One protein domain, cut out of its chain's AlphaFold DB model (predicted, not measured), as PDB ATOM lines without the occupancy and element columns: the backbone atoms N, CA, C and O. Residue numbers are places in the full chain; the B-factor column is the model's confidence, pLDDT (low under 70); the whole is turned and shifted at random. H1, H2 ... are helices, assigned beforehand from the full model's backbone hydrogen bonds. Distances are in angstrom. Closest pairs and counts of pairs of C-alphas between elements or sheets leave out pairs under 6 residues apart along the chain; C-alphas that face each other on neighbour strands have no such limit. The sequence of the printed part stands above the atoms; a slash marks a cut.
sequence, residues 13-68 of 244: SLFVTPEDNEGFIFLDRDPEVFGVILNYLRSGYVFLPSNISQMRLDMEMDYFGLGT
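This is residues 13 to 68 of the 244 residues of the protein "Hypothetical protein" of Paramoeba aestuarina (UniProt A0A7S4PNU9). A long looped arm with no named element, residues 13 to 30, leads into a small head of two helices, H1 and H2, packed about at right angles; the arm makes much of the length. The printed part has 56 residues, with two named helices, H1 then H2, and no named strand; the class is all helix, though under half of the residues are in named elements. The whole is only just loose, close to compact, with a radius of gyration of the C-alphas of 12.3 A, and elongated, spanning 36 by 22 by 20 A.

H1, residues 31 to 43, touches H2, residues 54 to 63, with its residues 33 to 37 alone. The closest C-alphas, of Val 33 and Leu 57, are 6.1 A apart. Their lines are about perpendicular, at 75 degrees. In H2 every O i to N i+4 pair is within hydrogen-bond range; in H1, 8 of 9.

H1 runs 18.6 A from C-alpha 31 at (283.624, 422.839, 454.804). H2 runs 14.3 A, ending at C-alpha 63 at (286.878, 415.322, 465.402).

The two C-alphas farthest apart, of Asn 21 and Ser 50, are 35.9 A apart. The printed part has no cut, and the link from H1 to H2 is short. The pLDDT is under 70 at residues 13 to 17 and 67 to 68.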
ATOM      1  N   SER A  13     291.887 404.731 459.595       50.62
ATOM      2  CA  SER A  13     290.702 404.009 459.103       50.62
ATOM      3  C   SER A  13     289.430 404.213 459.950       50.62
ATOM      4  O   SER A  13     288.609 403.307 460.064       50.62
ATOM      5  N   LEU A  14     289.284 405.367 460.603       51.00
ATOM      6  CA  LEU A  14     288.194 405.688 461.519       51.00
ATOM      7  C   LEU A  14     286.913 406.134 460.805       51.00
ATOM      8  O   LEU A  14     285.851 406.156 461.419       51.00
ATOM      9  N   PHE A  15     286.993 406.473 459.521       57.97
ATOM     10  CA  PHE A  15     285.885 407.057 458.779       57.97
ATOM     11  C   PHE A  15     285.430 406.098 457.680       57.97
ATOM     12  O   PHE A  15     285.884 406.183 456.541       57.97
ATOM     13  N   VAL A  16     284.513 405.181 458.016       58.72
ATOM     14  CA  VAL A  16     283.651 404.566 456.995       58.72
ATOM     15  C   VAL A  16     282.726 405.674 456.522       58.72
ATOM     16  O   VAL A  16     281.689 405.946 457.123       58.72
ATOM     17  N   THR A  17     283.175 406.390 455.505       64.69
ATOM     18  CA  THR A  17     282.413 407.472 454.906       64.69
ATOM     19  C   THR A  17     281.740 406.931 453.658       64.69
ATOM     20  O   THR A  17     282.378 406.207 452.891       64.69
ATOM     21  N   PRO A  18     280.436 407.187 453.477       78.81
ATOM     22  CA  PRO A  18     279.765 406.784 452.258       78.81
ATOM     23  C   PRO A  18     280.409 407.527 451.085       78.81
ATOM     24  O   PRO A  18     280.484 408.759 451.083       78.81
ATOM     25  N   GLU A  19     280.903 406.759 450.119       85.75
ATOM     26  CA  GLU A  19     281.311 407.272 448.817       85.75
ATOM     27  C   GLU A  19     280.071 407.412 447.935       85.75
ATOM     28  O   GLU A  19     279.156 406.582 447.987       85.75
ATOM     29  N   ASP A  20     280.018 408.473 447.137       84.94
ATOM     30  CA  ASP A  20     278.999 408.606 446.107       84.94
ATOM     31  C   ASP A  20     279.336 407.768 444.857       84.94
ATOM     32  O   ASP A  20     280.351 407.073 444.777       84.94
ATOM     33  N   ASN A  21     278.465 407.828 443.848       88.44
ATOM     34  CA  ASN A  21     278.645 407.077 442.600       88.44
ATOM     35  C   ASN A  21     279.867 407.535 441.777       88.44
ATOM     36  O   ASN A  21     280.240 406.851 440.824       88.44
ATOM     37  N   GLU A  22     280.463 408.681 442.111       89.94
ATOM     38  CA  GLU A  22     281.647 409.246 441.462       89.94
ATOM     39  C   GLU A  22     282.931 408.993 442.281       89.94
ATOM     40  O   GLU A  22     284.029 409.308 441.819       89.94
ATOM     41  N   GLY A  23     282.817 408.356 443.454       86.81
ATOM     42  CA  GLY A  23     283.932 408.044 444.350       86.81
ATOM     43  C   GLY A  23     284.327 409.202 445.270       86.81
ATOM     44  O   GLY A  23     285.420 409.184 445.843       86.81
ATOM     45  N   PHE A  24     283.479 410.224 445.416       85.56
ATOM     46  CA  PHE A  24     283.698 411.288 446.389       85.56
ATOM     47  C   PHE A  24     283.254 410.853 447.778       85.56
ATOM     48  O   PHE A  24     282.155 410.342 447.985       85.56
ATOM     49  N   ILE A  25     284.120 411.119 448.750       87.88
ATOM     50  CA  ILE A  25     283.866 410.873 450.163       87.88
ATOM     51  C   ILE A  25     282.953 411.972 450.711       87.88
ATOM     52  O   ILE A  25     283.313 413.152 450.679       87.88
ATOM     53  N   PHE A  26     281.801 411.590 451.267       86.25
ATOM     54  CA  PHE A  26     280.919 412.537 451.939       86.25
ATOM     55  C   PHE A  26     281.341 412.759 453.398       86.25
ATOM     56  O   PHE A  26     281.409 411.819 454.195       86.25
ATOM     57  N   LEU A  27     281.581 414.023 453.755       89.06
ATOM     58  CA  LEU A  27     281.861 414.464 455.119       89.06
ATOM     59  C   LEU A  27     280.759 415.420 455.575       89.06
ATOM     60  O   LEU A  27     280.633 416.520 455.046       89.06
ATOM     61  N   ASP A  28     280.002 415.022 456.596       90.88
ATOM     62  CA  ASP A  28     278.964 415.856 457.220       90.88
ATOM     63  C   ASP A  28     279.570 416.829 458.248       90.88
ATOM     64  O   ASP A  28     279.201 416.850 459.423       90.88
ATOM     65  N   ARG A  29     280.611 417.561 457.832       92.12
ATOM     66  CA  ARG A  29     281.377 418.509 458.658       92.12
ATOM     67  C   ARG A  29     281.459 419.872 457.983       92.12
ATOM     68  O   ARG A  29     281.104 420.035 456.820       92.12
ATOM     69  N   ASP A  30     281.939 420.858 458.733       92.56
ATOM     70  CA  ASP A  30     282.041 422.240 458.279       92.56
ATOM     71  C   ASP A  30     283.100 422.406 457.163       92.56
ATOM     72  O   ASP A  30     284.301 422.250 457.425       92.56
ATOM     73  N   PRO A  31     282.696 422.749 455.925       92.12
ATOM     74  CA  PRO A  31     283.624 422.839 454.804       92.12
ATOM     75  C   PRO A  31     284.613 424.008 454.930       92.12
ATOM     76  O   PRO A  31     285.719 423.923 454.395       92.12
ATOM     77  N   GLU A  32     284.259 425.089 455.639       92.25
ATOM     78  CA  GLU A  32     285.137 426.258 455.786       92.25
ATOM     79  C   GLU A  32     286.346 425.926 456.663       92.25
ATOM     80  O   GLU A  32     287.491 426.231 456.321       92.25
ATOM     81  N   VAL A  33     286.092 425.255 457.787       92.50
ATOM     82  CA  VAL A  33     287.131 424.845 458.737       92.50
ATOM     83  C   VAL A  33     287.947 423.685 458.167       92.50
ATOM     84  O   VAL A  33     289.168 423.653 458.328       92.50
ATOM     85  N   PHE A  34     287.310 422.780 457.418       93.06
ATOM     86  CA  PHE A  34     287.997 421.669 456.767       93.06
ATOM     87  C   PHE A  34     289.110 422.135 455.818       93.06
ATOM     88  O   PHE A  34     290.182 421.532 455.776       93.06
ATOM     89  N   GLY A  35     288.920 423.259 455.119       92.50
ATOM     90  CA  GLY A  35     289.974 423.867 454.302       92.50
ATOM     91  C   GLY A  35     291.232 424.231 455.105       92.50
ATOM     92  O   GLY A  35     292.353 423.979 454.655       92.50
ATOM     93  N   VAL A  36     291.060 424.762 456.320       91.38
ATOM     94  CA  VAL A  36     292.172 425.078 457.236       91.38
ATOM     95  C   VAL A  36     292.869 423.800 457.700       91.38
ATOM     96  O   VAL A  36     294.098 423.735 457.693       91.38
ATOM     97  N   ILE A  37     292.101 422.760 458.024       91.25
ATOM     98  CA  ILE A  37     292.629 421.453 458.439       91.25
ATOM     99  C   ILE A  37     293.449 420.813 457.318       91.25
ATOM    100  O   ILE A  37     294.547 420.320 457.560       91.25
ATOM    101  N   LEU A  38     292.981 420.875 456.069       92.69
ATOM    102  CA  LEU A  38     293.749 420.388 454.921       92.69
ATOM    103  C   LEU A  38     295.068 421.145 454.749       92.69
ATOM    104  O   LEU A  38     296.091 420.538 454.428       92.69
ATOM    105  N   ASN A  39     295.069 422.461 454.960       89.94
ATOM    106  CA  ASN A  39     296.295 423.255 454.897       89.94
ATOM    107  C   ASN A  39     297.270 422.883 456.017       89.94
ATOM    108  O   ASN A  39     298.471 422.767 455.760       89.94
ATOM    109  N   TYR A  40     296.756 422.615 457.218       90.31
ATOM    110  CA  TYR A  40     297.549 422.071 458.312       90.31
ATOM    111  C   TYR A  40     298.157 420.710 457.950       90.31
ATOM    112  O   TYR A  40     299.365 420.538 458.064       90.31
ATOM    113  N   LEU A  41     297.369 419.770 457.421       86.31
ATOM    114  CA  LEU A  41     297.869 418.449 457.026       86.31
ATOM    115  C   LEU A  41     298.915 418.509 455.898       86.31
ATOM    116  O   LEU A  41     299.778 417.639 455.819       86.31
ATOM    117  N   ARG A  42     298.861 419.525 455.026       87.31
ATOM    118  CA  ARG A  42     299.843 419.725 453.944       87.31
ATOM    119  C   ARG A  42     301.137 420.382 454.410       87.31
ATOM    120  O   ARG A  42     302.202 420.017 453.927       87.31
ATOM    121  N   SER A  43     301.034 421.400 455.263       86.50
ATOM    122  CA  SER A  43     302.158 422.287 455.593       86.50
ATOM    123  C   SER A  43     302.726 422.078 456.996       86.50
ATOM    124  O   SER A  43     303.855 422.480 457.252       86.50
ATOM    125  N   GLY A  44     301.959 421.477 457.906       83.00
ATOM    126  CA  GLY A  44     302.247 421.436 459.340       83.00
ATOM    127  C   GLY A  44     301.931 422.741 460.079       83.00
ATOM    128  O   GLY A  44     302.080 422.794 461.298       83.00
ATOM    129  N   TYR A  45     301.471 423.780 459.372       81.56
ATOM    130  CA  TYR A  45     301.155 425.093 459.930       81.56
ATOM    131  C   TYR A  45     299.665 425.406 459.801       81.56
ATOM    132  O   TYR A  45     299.019 425.071 458.807       81.56
ATOM    133  N   VAL A  46     299.121 426.089 460.805       85.31
ATOM    134  CA  VAL A  46     297.746 426.594 460.785       85.31
ATOM    135  C   VAL A  46     297.787 428.090 460.517       85.31
ATOM    136  O   VAL A  46     298.334 428.852 461.310       85.31
ATOM    137  N   PHE A  47     297.151 428.509 459.429       85.38
ATOM    138  CA  PHE A  47     296.802 429.907 459.204       85.38
ATOM    139  C   PHE A  47     295.311 430.052 459.458       85.38
ATOM    140  O   PHE A  47     294.514 429.536 458.675       85.38
ATOM    141  N   LEU A  48     294.944 430.700 460.565       87.62
ATOM    142  CA  LEU A  48     293.548 430.876 460.945       87.62
ATOM    143  C   LEU A  48     292.983 432.153 460.296       87.62
ATOM    144  O   LEU A  48     293.423 433.252 460.640       87.62
ATOM    145  N   PRO A  49     292.019 432.042 459.364       88.50
ATOM    146  CA  PRO A  49     291.348 433.199 458.782       88.50
ATOM    147  C   PRO A  49     290.519 433.951 459.830       88.50
ATOM    148  O   PRO A  49     289.962 433.344 460.741       88.50
ATOM    149  N   SER A  50     290.351 435.265 459.666       87.62
ATOM    150  CA  SER A  50     289.606 436.108 460.620       87.62
ATOM    151  C   SER A  50     288.124 435.741 460.773       87.62
ATOM    152  O   SER A  50     287.511 436.072 461.785       87.62
ATOM    153  N   ASN A  51     287.540 435.056 459.788       88.38
ATOM    154  CA  ASN A  51     286.158 434.576 459.814       88.38
ATOM    155  C   ASN A  51     285.976 433.237 460.553       88.38
ATOM    156  O   ASN A  51     284.838 432.809 460.747       88.38
ATOM    157  N   ILE A  52     287.058 432.575 460.974       89.25
ATOM    158  CA  ILE A  52     287.007 431.288 461.675       89.25
ATOM    159  C   ILE A  52     287.524 431.483 463.099       89.25
ATOM    160  O   ILE A  52     288.634 431.954 463.325       89.25
ATOM    161  N   SER A  53     286.707 431.120 464.088       89.62
ATOM    162  CA  SER A  53     287.122 431.177 465.488       89.62
ATOM    163  C   SER A  53     288.014 429.985 465.844       89.62
ATOM    164  O   SER A  53     287.794 428.875 465.361       89.62
ATOM    165  N   GLN A  54     288.974 430.200 466.750       86.94
ATOM    166  CA  GLN A  54     289.848 429.136 467.261       86.94
ATOM    167  C   GLN A  54     289.025 427.961 467.809       86.94
ATOM    168  O   GLN A  54     289.271 426.823 467.446       86.94
ATOM    169  N   MET A  55     287.952 428.248 468.552       88.31
ATOM    170  CA  MET A  55     287.049 427.225 469.088       88.31
ATOM    171  C   MET A  55     286.404 426.348 467.998       88.31
ATOM    172  O   MET A  55     286.253 425.146 468.204       88.31
ATOM    173  N   ARG A  56     286.013 426.916 466.843       91.94
ATOM    174  CA  ARG A  56     285.490 426.123 465.709       91.94
ATOM    175  C   ARG A  56     286.569 425.203 465.153       91.94
ATOM    176  O   ARG A  56     286.286 424.039 464.897       91.94
ATOM    177  N   LEU A  57     287.790 425.717 465.004       91.38
ATOM    178  CA  LEU A  57     288.923 424.912 464.564       91.38
ATOM    179  C   LEU A  57     289.207 423.770 465.546       91.38
ATOM    180  O   LEU A  57     289.346 422.635 465.113       91.38
ATOM    181  N   ASP A  58     289.231 424.052 466.844       89.12
ATOM    182  CA  ASP A  58     289.533 423.072 467.889       89.12
ATOM    183  C   ASP A  58     288.557 421.888 467.864       89.12
ATOM    184  O   ASP A  58     288.985 420.736 467.868       89.12
ATOM    185  N   MET A  59     287.253 422.162 467.739       90.44
ATOM    186  CA  MET A  59     286.227 421.116 467.638       90.44
ATOM    187  C   MET A  59     286.427 420.205 466.420       90.44
ATOM    188  O   MET A  59     286.236 418.993 466.523       90.44
ATOM    189  N   GLU A  60     286.809 420.764 465.268       92.31
ATOM    190  CA  GLU A  60     287.081 419.949 464.082       92.31
ATOM    191  C   GLU A  60     288.409 419.195 464.200       92.31
ATOM    192  O   GLU A  60     288.491 418.025 463.839       92.31
ATOM    193  N   MET A  61     289.448 419.824 464.746       89.94
ATOM    194  CA  MET A  61     290.733 419.166 464.979       89.94
ATOM    195  C   MET A  61     290.575 417.957 465.902       89.94
ATOM    196  O   MET A  61     291.136 416.902 465.613       89.94
ATOM    197  N   ASP A  62     289.758 418.067 466.948       89.44
ATOM    198  CA  ASP A  62     289.410 416.943 467.816       89.44
ATOM    199  C   ASP A  62     288.615 415.866 467.070       89.44
ATOM    200  O   ASP A  62     288.928 414.680 467.197       89.44
ATOM    201  N   TYR A  63     287.642 416.257 466.236       89.69
ATOM    202  CA  TYR A  63     286.878 415.322 465.402       89.69
ATOM    203  C   TYR A  63     287.789 414.489 464.486       89.69
ATOM    204  O   TYR A  63     287.628 413.272 464.390       89.69
ATOM    205  N   PHE A  64     288.783 415.120 463.855       88.75
ATOM    206  CA  PHE A  64     289.759 414.438 463.000       88.75
ATOM    207  C   PHE A  64     290.909 413.770 463.777       88.75
ATOM    208  O   PHE A  64     291.802 413.187 463.160       88.75
ATOM    209  N   GLY A  65     290.904 413.821 465.114       88.88
ATOM    210  CA  GLY A  65     291.932 413.203 465.956       88.88
ATOM    211  C   GLY A  65     293.295 413.902 465.894       88.88
ATOM    212  O   GLY A  65     294.324 413.279 466.148       88.88
ATOM    213  N   LEU A  66     293.319 415.193 465.562       85.81
ATOM    214  CA  LEU A  66     294.515 416.025 465.388       85.81
ATOM    215  C   LEU A  66     294.897 416.806 466.661       85.81
ATOM    216  O   LEU A  66     295.554 417.842 466.580       85.81
ATOM    217  N   GLY A  67     294.518 416.321 467.848       69.31
ATOM    218  CA  GLY A  67     294.593 417.042 469.134       69.31
ATOM    219  C   GLY A  67     295.971 417.575 469.579       69.31
ATOM    220  O   GLY A  67     296.068 418.252 470.596       69.31
ATOM    221  N   THR A  68     297.055 417.324 468.840       57.47
ATOM    222  CA  THR A  68     298.417 417.804 469.152       57.47
ATOM    223  C   THR A  68     298.719 419.229 468.671       57.47
ATOM    224  O   THR A  68     299.725 419.806 469.083       57.47
TER     225      THR A  68